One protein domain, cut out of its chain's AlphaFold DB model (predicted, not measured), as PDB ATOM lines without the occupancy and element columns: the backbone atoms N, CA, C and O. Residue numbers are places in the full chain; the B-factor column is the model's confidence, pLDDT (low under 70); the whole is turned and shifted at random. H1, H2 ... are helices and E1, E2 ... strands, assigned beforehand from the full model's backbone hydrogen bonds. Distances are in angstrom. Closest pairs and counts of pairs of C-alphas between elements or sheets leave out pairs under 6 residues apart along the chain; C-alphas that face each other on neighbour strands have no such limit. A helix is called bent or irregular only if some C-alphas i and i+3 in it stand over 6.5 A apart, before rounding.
ATOM      1  N   ASN A   7     189.497 243.408 184.736       93.81
ATOM      2  CA  ASN A   7     188.259 243.365 183.957       93.81
ATOM      3  C   ASN A   7     188.045 241.961 183.390       93.81
ATOM      4  O   ASN A   7     186.979 241.376 183.590       93.81
ATOM      5  N   TRP A   8     189.091 241.365 182.813       94.62
ATOM      6  CA  TRP A   8     189.096 239.967 182.383       94.62
ATOM      7  C   TRP A   8     188.717 239.028 183.523       94.62
ATOM      8  O   TRP A   8     187.810 238.208 183.391       94.62
ATOM      9  N   SER A   9     189.361 239.204 184.681       93.38
ATOM     10  CA  SER A   9     189.190 238.329 185.848       93.38
ATOM     11  C   SER A   9     187.779 238.372 186.452       93.38
ATOM     12  O   SER A   9     187.366 237.417 187.111       93.38
ATOM     13  N   LYS A  10     187.042 239.470 186.241       95.12
ATOM     14  CA  LYS A  10     185.646 239.647 186.674       95.12
ATOM     15  C   LYS A  10     184.625 239.246 185.605       95.12
ATOM     16  O   LYS A  10     183.435 239.217 185.898       95.12
ATOM     17  N   SER A  11     185.071 238.952 184.389       93.62
ATOM     18  CA  SER A  11     184.202 238.619 183.262       93.62
ATOM     19  C   SER A  11     184.028 237.110 183.080       93.62
ATOM     20  O   SER A  11     184.733 236.298 183.685       93.62
ATOM     21  N   ASN A  12     183.133 236.732 182.165       93.56
ATOM     22  CA  ASN A  12     182.967 235.342 181.731       93.56
ATOM     23  C   ASN A  12     184.188 234.802 180.960       93.56
ATOM     24  O   ASN A  12     184.309 233.594 180.784       93.56
ATOM     25  N   TRP A  13     185.126 235.667 180.555       91.62
ATOM     26  CA  TRP A  13     186.345 235.275 179.847       91.62
ATOM     27  C   TRP A  13     187.446 234.748 180.769       91.62
ATOM     28  O   TRP A  13     188.415 234.171 180.289       91.62
ATOM     29  N   ARG A  14     187.279 234.859 182.096       91.62
ATOM     30  CA  ARG A  14     188.263 234.420 183.105       91.62
ATOM     31  C   ARG A  14     188.698 232.953 182.997       91.62
ATOM     32  O   ARG A  14     189.688 232.584 183.617       91.62
ATOM     33  N   MET A  15     187.930 232.128 182.284       92.06
ATOM     34  CA  MET A  15     188.220 230.712 182.046       92.06
ATOM     35  C   MET A  15     189.177 230.460 180.873       92.06
ATOM     36  O   MET A  15     189.629 229.333 180.709       92.06
ATOM     37  N   TYR A  16     189.484 231.481 180.070       94.56
ATOM     38  CA  TYR A  16     190.440 231.397 178.969       94.56
ATOM     39  C   TYR A  16     191.776 232.041 179.341       94.56
ATOM     40  O   TYR A  16     191.845 232.913 180.215       94.56
ATOM     41  N   ASP A  17     192.822 231.644 178.618       95.00
ATOM     42  CA  ASP A  17     194.121 232.306 178.666       95.00
ATOM     43  C   ASP A  17     194.001 233.787 178.301       95.00
ATOM     44  O   ASP A  17     193.158 234.183 177.504       95.00
ATOM     45  N   ASN A  18     194.873 234.612 178.874       96.44
ATOM     46  CA  ASN A  18     194.938 236.042 178.591       96.44
ATOM     47  C   ASN A  18     196.382 236.391 178.220       96.44
ATOM     48  O   ASN A  18     197.205 236.719 179.080       96.44
ATOM     49  N   TYR A  19     196.686 236.273 176.929       97.25
ATOM     50  CA  TYR A  19     197.999 236.553 176.353       97.25
ATOM     51  C   TYR A  19     198.375 238.028 176.497       97.25
ATOM     52  O   TYR A  19     199.545 238.339 176.700       97.25
ATOM     53  N   TRP A  20     197.394 238.934 176.489       97.81
ATOM     54  CA  TRP A  20     197.628 240.359 176.724       97.81
ATOM     55  C   TRP A  20     198.083 240.658 178.162       97.81
ATOM     56  O   TRP A  20     199.049 241.387 178.387       97.81
ATOM     57  N   ALA A  21     197.454 240.035 179.159       97.25
ATOM     58  CA  ALA A  21     197.911 240.095 180.545       97.25
ATOM     59  C   ALA A  21     199.281 239.417 180.716       97.25
ATOM     60  O   ALA A  21     200.086 239.865 181.532       97.25
ATOM     61  N   GLY A  22     199.558 238.365 179.937       96.75
ATOM     62  CA  GLY A  22     200.889 237.766 179.821       96.75
ATOM     63  C   GLY A  22     201.934 238.758 179.306       96.75
ATOM     64  O   GLY A  22     202.999 238.871 179.904       96.75
ATOM     65  N   ALA A  23     201.605 239.539 178.273       97.25
ATOM     66  CA  ALA A  23     202.466 240.591 177.732       97.25
ATOM     67  C   ALA A  23     202.792 241.668 178.777       97.25
ATOM     68  O   ALA A  23     203.958 242.002 178.978       97.25
ATOM     69  N   LYS A  24     201.775 242.154 179.501       96.81
ATOM     70  CA  LYS A  24     201.961 243.105 180.609       96.81
ATOM     71  C   LYS A  24     202.881 242.556 181.691       96.81
ATOM     72  O   LYS A  24     203.809 243.240 182.113       96.81
ATOM     73  N   LYS A  25     202.618 241.318 182.119       96.75
ATOM     74  CA  LYS A  25     203.420 240.638 183.135       96.75
ATOM     75  C   LYS A  25     204.880 240.518 182.687       96.75
ATOM     76  O   LYS A  25     205.761 240.863 183.461       96.75
ATOM     77  N   ALA A  26     205.120 240.075 181.453       96.62
ATOM     78  CA  ALA A  26     206.466 239.886 180.920       96.62
ATOM     79  C   ALA A  26     207.271 241.193 180.906       96.62
ATOM     80  O   ALA A  26     208.410 241.203 181.358       96.62
ATOM     81  N   CYS A  27     206.678 242.306 180.455       97.44
ATOM     82  CA  CYS A  27     207.369 243.595 180.491       97.44
ATOM     83  C   CYS A  27     207.662 244.050 181.924       97.44
ATOM     84  O   CYS A  27     208.788 244.441 182.220       97.44
ATOM     85  N   ALA A  28     206.691 243.922 182.830       95.81
ATOM     86  CA  ALA A  28     206.875 244.330 184.217       95.81
ATOM     87  C   ALA A  28     207.941 243.498 184.956       95.81
ATOM     88  O   ALA A  28     208.685 244.045 185.764       95.81
ATOM     89  N   GLU A  29     208.059 242.197 184.666       96.50
ATOM     90  CA  GLU A  29     209.123 241.335 185.215       96.50
ATOM     91  C   GLU A  29     210.526 241.740 184.732       96.50
ATOM     92  O   GLU A  29     211.509 241.460 185.416       96.50
ATOM     93  N   LEU A  30     210.625 242.445 183.600       96.75
ATOM     94  CA  LEU A  30     211.865 243.045 183.100       96.75
ATOM     95  C   LEU A  30     212.125 244.455 183.660       96.75
ATOM     96  O   LEU A  30     213.113 245.079 183.283       96.75
ATOM     97  N   GLY A  31     211.247 244.981 184.522       96.50
ATOM     98  CA  GLY A  31     211.301 246.380 184.958       96.50
ATOM     99  C   GLY A  31     210.980 247.375 183.837       96.50
ATOM    100  O   GLY A  31     211.401 248.522 183.901       96.50
ATOM    101  N   MET A  32     210.266 246.928 182.801       97.38
ATOM    102  CA  MET A  32     209.858 247.717 181.639       97.38
ATOM    103  C   MET A  32     208.333 247.833 181.565       97.38
ATOM    104  O   MET A  32     207.587 247.139 182.259       97.38
ATOM    105  N   SER A  33     207.856 248.671 180.650       95.75
ATOM    106  CA  SER A  33     206.435 248.901 180.416       95.75
ATOM    107  C   SER A  33     205.987 248.332 179.070       95.75
ATOM    108  O   SER A  33     206.723 248.350 178.082       95.75
ATOM    109  N   LEU A  34     204.755 247.820 179.018       97.44
ATOM    110  CA  LEU A  34     204.091 247.530 177.747       97.44
ATOM    111  C   LEU A  34     203.677 248.881 177.127       97.44
ATOM    112  O   LEU A  34     202.958 249.627 177.795       97.44
ATOM    113  N   PRO A  35     204.102 249.217 175.899       97.56
ATOM    114  CA  PRO A  35     203.847 250.524 175.314       97.56
ATOM    115  C   PRO A  35     202.365 250.725 174.991       97.56
ATOM    116  O   PRO A  35     201.641 249.792 174.625       97.56
ATOM    117  N   ASP A  36     201.896 251.963 175.092       97.31
ATOM    118  CA  ASP A  36     200.574 252.341 174.612       97.31
ATOM    119  C   ASP A  36     200.528 252.471 173.073       97.31
ATOM    120  O   ASP A  36     201.480 252.158 172.353       97.31
ATOM    121  N   LYS A  37     199.365 252.863 172.538       97.50
ATOM    122  CA  LYS A  37     199.174 252.984 171.087       97.50
ATOM    123  C   LYS A  37     200.078 254.060 170.486       97.50
ATOM    124  O   LYS A  37     200.655 253.828 169.431       97.50
ATOM    125  N   SER A  38     200.182 255.213 171.143       97.06
ATOM    126  CA  SER A  38     201.008 256.339 170.696       97.06
ATOM    127  C   SER A  38     202.478 255.952 170.639       97.06
ATOM    128  O   SER A  38     203.119 256.184 169.622       97.06
ATOM    129  N   GLN A  39     202.986 255.285 171.675       97.38
ATOM    130  CA  GLN A  39     204.370 254.821 171.725       97.38
ATOM    131  C   GLN A  39     204.671 253.827 170.597       97.38
ATOM    132  O   GLN A  39     205.683 253.962 169.913       97.38
ATOM    133  N   LEU A  40     203.778 252.864 170.340       97.88
ATOM    134  CA  LEU A  40     203.942 251.922 169.227       97.88
ATOM    135  C   LEU A  40     203.892 252.607 167.853       97.88
ATOM    136  O   LEU A  40     204.644 252.224 166.959       97.88
ATOM    137  N   ILE A  41     203.040 253.621 167.678       97.94
ATOM    138  CA  ILE A  41     202.996 254.417 166.443       97.94
ATOM    139  C   ILE A  41     204.314 255.173 166.251       97.94
ATOM    140  O   ILE A  41     204.890 255.099 165.169       97.94
ATOM    141  N   SER A  42     204.850 255.812 167.294       97.00
ATOM    142  CA  SER A  42     206.157 256.476 167.217       97.00
ATOM    143  C   SER A  42     207.288 255.498 166.882       97.00
ATOM    144  O   SER A  42     208.147 255.812 166.065       97.00
ATOM    145  N   ILE A  43     207.270 254.280 167.436       96.56
ATOM    146  CA  ILE A  43     208.240 253.223 167.098       96.56
ATOM    147  C   ILE A  43     208.133 252.823 165.619       96.56
ATOM    148  O   ILE A  43     209.151 252.628 164.955       96.56
ATOM    149  N   TYR A  44     206.912 252.710 165.088       96.88
ATOM    150  CA  TYR A  44     206.693 252.481 163.660       96.88
ATOM    151  C   TYR A  44     207.269 253.624 162.806       96.88
ATOM    152  O   TYR A  44     207.983 253.357 161.844       96.88
ATOM    153  N   GLU A  45     207.020 254.882 163.167       97.25
ATOM    154  CA  GLU A  45     207.553 256.034 162.431       97.25
ATOM    155  C   GLU A  45     209.088 256.064 162.439       97.25
ATOM    156  O   GLU A  45     209.707 256.341 161.412       97.25
ATOM    157  N   GLU A  46     209.719 255.738 163.569       95.12
ATOM    158  CA  GLU A  46     211.179 255.631 163.662       95.12
ATOM    159  C   GLU A  46     211.732 254.469 162.830       95.12
ATOM    160  O   GLU A  46     212.761 254.619 162.169       95.12
ATOM    161  N   ARG A  47     211.029 253.332 162.779       93.88
ATOM    162  CA  ARG A  47     211.368 252.217 161.884       93.88
ATOM    163  C   ARG A  47     211.355 252.643 160.413       93.88
ATOM    164  O   ARG A  47     212.251 252.246 159.671       93.88
ATOM    165  N   GLU A  48     210.364 253.427 159.995       95.06
ATOM    166  CA  GLU A  48     210.257 253.906 158.609       95.06
ATOM    167  C   GLU A  48     211.363 254.915 158.267       95.06
ATOM    168  O   GLU A  48     211.927 254.870 157.173       95.06
ATOM    169  N   LYS A  49     211.730 255.791 159.211       96.44
ATOM    170  CA  LYS A  49     212.845 256.737 159.036       96.44
ATOM    171  C   LYS A  49     214.204 256.043 159.035       96.44
ATOM    172  O   LYS A  49     215.109 256.468 158.318       96.44
ATOM    173  N   ASN A  50     214.364 255.009 159.856       94.19
ATOM    174  CA  ASN A  50     215.629 254.317 160.034       94.19
ATOM    175  C   ASN A  50     215.456 252.786 160.046       94.19
ATOM    176  O   ASN A  50     215.481 252.153 161.110       94.19
ATOM    177  N   PRO A  51     215.387 252.153 158.860       89.56
ATOM    178  CA  PRO A  51     215.243 250.702 158.743       89.56
ATOM    179  C   PRO A  51     216.382 249.898 159.391       89.56
ATOM    180  O   PRO A  51     216.207 248.719 159.700       89.56
ATOM    181  N   SER A  52     217.547 250.521 159.622       94.06
ATOM    182  CA  SER A  52     218.703 249.865 160.247       94.06
ATOM    183  C   SER A  52     218.521 249.575 161.742       94.06
ATOM    184  O   SER A  52     219.256 248.754 162.285       94.06
ATOM    185  N   LEU A  53     217.508 250.166 162.393       91.06
ATOM    186  CA  LEU A  53     217.178 249.902 163.801       91.06
ATOM    187  C   LEU A  53     216.733 248.455 164.061       91.06
ATOM    188  O   LEU A  53     216.614 248.046 165.213       91.06
ATOM    189  N   GLY A  54     216.448 247.677 163.010       92.06
ATOM    190  CA  GLY A  54     216.081 246.268 163.147       92.06
ATOM    191  C   GLY A  54     214.748 246.050 163.866       92.06
ATOM    192  O   GLY A  54     214.493 244.952 164.360       92.06
ATOM    193  N   ILE A  55     213.893 247.079 163.930       93.81
ATOM    194  CA  ILE A  55     212.588 246.991 164.587       93.81
ATOM    195  C   ILE A  55     211.730 245.956 163.838       93.81
ATOM    196  O   ILE A  55     211.482 246.104 162.631       93.81
ATOM    197  N   PRO A  56     211.268 244.898 164.527       93.94
ATOM    198  CA  PRO A  56     210.538 243.814 163.892       93.94
ATOM    199  C   PRO A  56     209.160 244.259 163.400       93.94
ATOM    200  O   PRO A  56     208.451 245.020 164.051       93.94
ATOM    201  N   SER A  57     208.749 243.697 162.264       94.06
ATOM    202  CA  SER A  57     207.404 243.870 161.715       94.06
ATOM    203  C   SER A  57     206.392 242.896 162.347       94.06
ATOM    204  O   SER A  57     206.740 241.811 162.846       94.06
ATOM    205  N   GLY A  58     205.115 243.277 162.304       96.31
ATOM    206  CA  GLY A  58     203.973 242.487 162.757       96.31
ATOM    207  C   GLY A  58     203.101 243.218 163.773       96.31
ATOM    208  O   GLY A  58     203.300 244.396 164.054       96.31
ATOM    209  N   PHE A  59     202.126 242.494 164.319       98.00
ATOM    210  CA  PHE A  59     201.232 243.005 165.352       98.00
ATOM    211  C   PHE A  59     201.855 242.895 166.740       98.00
ATOM    212  O   PHE A  59     202.312 241.819 167.126       98.00
ATOM    213  N   PHE A  60     201.810 243.987 167.497       98.38
ATOM    214  CA  PHE A  60     202.287 244.065 168.874       98.38
ATOM    215  C   PHE A  60     201.168 244.519 169.796       98.38
ATOM    216  O   PHE A  60     200.415 245.434 169.456       98.38
ATOM    217  N   TRP A  61     201.063 243.882 170.961       98.50
ATOM    218  CA  TRP A  61     200.129 244.292 172.002       98.50
ATOM    219  C   TRP A  61     200.417 245.715 172.479       98.50
ATOM    220  O   TRP A  61     201.562 246.064 172.747       98.50
ATOM    221  N   SER A  62     199.356 246.502 172.638       98.06
ATOM    222  CA  SER A  62     199.386 247.803 173.298       98.06
ATOM    223  C   SER A  62     198.860 247.686 174.724       98.06
ATOM    224  O   SER A  62     197.941 246.912 174.972       98.06
ATOM    225  N   ALA A  63     199.336 248.508 175.658       97.25
ATOM    226  CA  ALA A  63     198.760 248.626 177.001       97.25
ATOM    227  C   ALA A  63     197.307 249.137 177.036       97.25
ATOM    228  O   ALA A  63     196.674 249.087 178.094       97.25
ATOM    229  N   PHE A  64     196.761 249.594 175.905       97.50
ATOM    230  CA  PHE A  64     195.392 250.084 175.821       97.50
ATOM    231  C   PHE A  64     194.357 248.952 175.780       97.50
ATOM    232  O   PHE A  64     194.398 248.066 174.927       97.50
ATOM    233  N   GLU A  65     193.380 249.042 176.674       97.56
ATOM    234  CA  GLU A  65     192.256 248.117 176.803       97.56
ATOM    235  C   GLU A  65     190.979 248.745 176.235       97.56
ATOM    236  O   GLU A  65     190.703 249.910 176.519       97.56
ATOM    237  N   TYR A  66     190.193 247.986 175.462       97.12
ATOM    238  CA  TYR A  66     188.858 248.425 175.036       97.12
ATOM    239  C   TYR A  66     187.798 247.987 176.042       97.12
ATOM    240  O   TYR A  66     187.001 248.799 176.507       97.12
ATOM    241  N   ASP A  67     187.807 246.702 176.391       96.12
ATOM    242  CA  ASP A  67     186.884 246.113 177.348       96.12
ATOM    243  C   ASP A  67     187.474 244.838 177.972       96.12
ATOM    244  O   ASP A  67     188.652 244.515 177.812       96.12
ATOM    245  N   ALA A  68     186.644 244.095 178.708       95.94
ATOM    246  CA  ALA A  68     187.075 242.875 179.365       95.94
ATOM    247  C   ALA A  68     187.642 241.830 178.395       95.94
ATOM    248  O   ALA A  68     188.553 241.130 178.809       95.94
ATOM    249  N   ARG A  69     187.152 241.725 177.155       96.69
ATOM    250  CA  ARG A  69     187.573 240.747 176.141       96.69
ATOM    251  C   ARG A  69     188.687 241.274 175.237       96.69
ATOM    252  O   ARG A  69     189.551 240.492 174.842       96.69
ATOM    253  N   ASP A  70     188.651 242.560 174.911       97.75
ATOM    254  CA  ASP A  70     189.381 243.140 173.787       97.75
ATOM    255  C   ASP A  70     190.444 244.168 174.218       97.75
ATOM    256  O   ASP A  70     190.237 244.998 175.110       97.75
ATOM    257  N   ALA A  71     191.603 244.128 173.560       98.31
ATOM    258  CA  ALA A  71     192.695 245.086 173.741       98.31
ATOM    259  C   ALA A  71     193.239 245.563 172.390       98.31
ATOM    260  O   ALA A  71     193.021 244.937 171.352       98.31
ATOM    261  N   ALA A  72     193.943 246.694 172.394       98.31
ATOM    262  CA  ALA A  72     194.547 247.216 171.180       98.31
ATOM    263  C   ALA A  72     195.850 246.488 170.835       98.31
ATOM    264  O   ALA A  72     196.656 246.139 171.700       98.31
ATOM    265  N   ARG A  73     196.093 246.358 169.536       98.25
ATOM    266  CA  ARG A  73     197.377 245.984 168.948       98.25
ATOM    267  C   ARG A  73     197.734 246.948 167.824       98.25
ATOM    268  O   ARG A  73     196.843 247.503 167.179       98.25
ATOM    269  N   VAL A  74     199.025 247.130 167.572       98.56
ATOM    270  CA  VAL A  74     199.526 247.993 166.493       98.56
ATOM    271  C   VAL A  74     200.370 247.169 165.533       98.56
ATOM    272  O   VAL A  74     201.194 246.363 165.962       98.56
ATOM    273  N   ASN A  75     200.145 247.344 164.232       97.88
ATOM    274  CA  ASN A  75     200.964 246.725 163.200       97.88
ATOM    275  C   ASN A  75     202.180 247.602 162.891       97.88
ATOM    276  O   ASN A  75     202.046 248.621 162.219       97.88
ATOM    277  N   LEU A  76     203.375 247.182 163.301       96.88
ATOM    278  CA  LEU A  76     204.613 247.922 163.016       96.88
ATOM    279  C   LEU A  76     205.071 247.828 161.546       96.88
ATOM    280  O   LEU A  76     206.137 248.331 161.200       96.88
ATOM    281  N   TYR A  77     204.278 247.204 160.670       95.25
ATOM    282  CA  TYR A  77     204.450 247.286 159.218       95.25
ATOM    283  C   TYR A  77     203.853 248.562 158.609       95.25
ATOM    284  O   TYR A  77     204.408 249.089 157.655       95.25
ATOM    285  N   ASN A  78     202.699 249.020 159.107       96.06
ATOM    286  CA  ASN A  78     201.926 250.102 158.480       96.06
ATOM    287  C   ASN A  78     201.257 251.064 159.479       96.06
ATOM    288  O   ASN A  78     200.404 251.856 159.090       96.06
ATOM    289  N   GLY A  79     201.571 250.962 160.771       96.75
ATOM    290  CA  GLY A  79     201.038 251.825 161.826       96.75
ATOM    291  C   GLY A  79     199.566 251.590 162.188       96.75
ATOM    292  O   GLY A  79     199.026 252.311 163.025       96.75
ATOM    293  N   HIS A  80     198.883 250.601 161.596       97.94
ATOM    294  CA  HIS A  80     197.457 250.389 161.855       97.94
ATOM    295  C   HIS A  80     197.199 249.921 163.289       97.94
ATOM    296  O   HIS A  80     197.768 248.928 163.749       97.94
ATOM    297  N   VAL A  81     196.256 250.588 163.951       98.25
ATOM    298  CA  VAL A  81     195.702 250.175 165.241       98.25
ATOM    299  C   VAL A  81     194.484 249.293 164.992       98.25
ATOM    300  O   VAL A  81     193.555 249.702 164.298       98.25
ATOM    301  N   LEU A  82     194.460 248.106 165.589       97.62
ATOM    302  CA  LEU A  82     193.315 247.199 165.552       97.62
ATOM    303  C   LEU A  82     192.966 246.720 166.962       97.62
ATOM    304  O   LEU A  82     193.808 246.723 167.860       97.62
ATOM    305  N   SER A  83     191.728 246.268 167.135       97.69
ATOM    306  CA  SER A  83     191.321 245.483 168.300       97.69
ATOM    307  C   SER A  83     191.652 244.007 168.079       97.69
ATOM    308  O   SER A  83     191.578 243.522 166.948       97.69
ATOM    309  N   ASP A  84     191.994 243.295 169.147       97.75
ATOM    310  CA  ASP A  84     192.166 241.841 169.150       97.75
ATOM    311  C   ASP A  84     191.716 241.254 170.489       97.75
ATOM    312  O   ASP A  84     191.755 241.924 171.530       97.75
ATOM    313  N   HIS A  85     191.297 239.992 170.462       97.38
ATOM    314  CA  HIS A  85     190.864 239.302 171.666       97.38
ATOM    315  C   HIS A  85     192.071 239.006 172.547       97.38
ATOM    316  O   HIS A  85     193.076 238.465 172.088       97.38
ATOM    317  N   LYS A  86     191.973 239.289 173.844       97.62
ATOM    318  CA  LYS A  86     193.088 239.092 174.780       97.62
ATOM    319  C   LYS A  86     193.470 237.617 174.980       97.62
ATOM    320  O   LYS A  86     194.576 237.345 175.442       97.62
TER     321      LYS A  86
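What this domain is: This is residues 7 to 86 of the 98 residues of an uncharacterized protein of Fusobacterium sp. CAG:815 (UniProt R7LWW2). A small, strongly twisted sheet of three strands has a helix over each face: H4 runs along the strands on one face, and H3 crosses them on the opposite face with its residues 19 to 24 nearest to the sheet. Two short helices, H1 and H2, lie off the sheet at one end of the long axis, and residues 49 to 54 stick out at the other end. The printed part has 80 residues with four named helices and then three named strands, in the order H1 H2 H3 H4 E1 E2 E3 along the chain; the sheet's order is E1 E2 E3, antiparallel throughout, and the class is mixed, helices and strands. The whole is only just compact, close to loose, with a radius of gyration of the C-alphas of 13.6 A, and it is elongated, with spans of 43 by 26 by 17 A.

Where its parts are: Begin with the sheet: find C-alpha 59 at (201.232, 243.005, 165.352), where strand E1, residues 59 to 65, sets out on its 15.4 A. Strand E2 takes residues 70 to 75 and spans 16.1 A. Strand E3, residues 81 to 85, spans 13.5 A and ends at C-alpha 85 at (190.864, 239.302, 171.666). The longest helix is H4, residues 37 to 49, which runs 18.6 A from C-alpha 37 at (199.174, 252.984, 171.087). Helix H3 holds residues 19 to 29 and spans 15.0 A. Look then to the first printed residues: H1 is residues 7 to 10 and H2 is residues 12 to 15. H2 is irregular, with 7.0 A from C-alpha 12 to C-alpha 15.

How they stand to each other: The three strands form a meander, each strand the antiparallel neighbour of the one before, with E2 as the inner strand and E1 and E3 at the edges. In the hairpin of E1 and E2, whose directions stand at 140 degrees, look for N 60 and O 74, 2.9 A apart, and N 72 and O 64, also 2.9 A. In the hairpin of E2 and E3, at 138 degrees, N 71 and O 84 are 3.0 A apart and N 82 and O 73 are 2.9 A apart. H4 is on the sheet at a height of 10.5 A, over E2 and only just over E1, where 3 of its 13 C-alphas fall. It runs along the strands, at 0 degrees to E2 on the local plane. Its closest C-alphas to E1 are those of Lys 37 and Ser 62, 5.6 A apart; to E2, those of Leu 40 and Val 74, 6.5 A apart. H3 is on the opposite face, over E1 and E2 at a height of 10.5 A. It runs across the strands, at 85 degrees to E1 on the local plane, and its closest C-alphas to E1 are those of Trp 20 and Trp 61, 6.6 A apart. H1 and H2 are not on the sheet; they are close but not clearly touching, with the C-alphas of Trp 8 and Arg 14 closest at 5.7 A. H2 and H3 are apart, and so are H3 and H4. In H3 and H4 every O i to N i+4 pair is within hydrogen-bond range; H1 and H2 are too short for such a pair, and of O i to N i+3 pairs H1 has 1 of 1 within range and H2 0 of 1.

The domain as a whole: The two C-alphas farthest apart are those of Asn 12 and Ser 52, at 44.2 A. Residues 49 to 54 stand free. No link is long: H3 to H4 and H4 to E1 are short, and the others are tight. The printed part has no cut, its mean pLDDT is 96.2, and no printed residue is under 70.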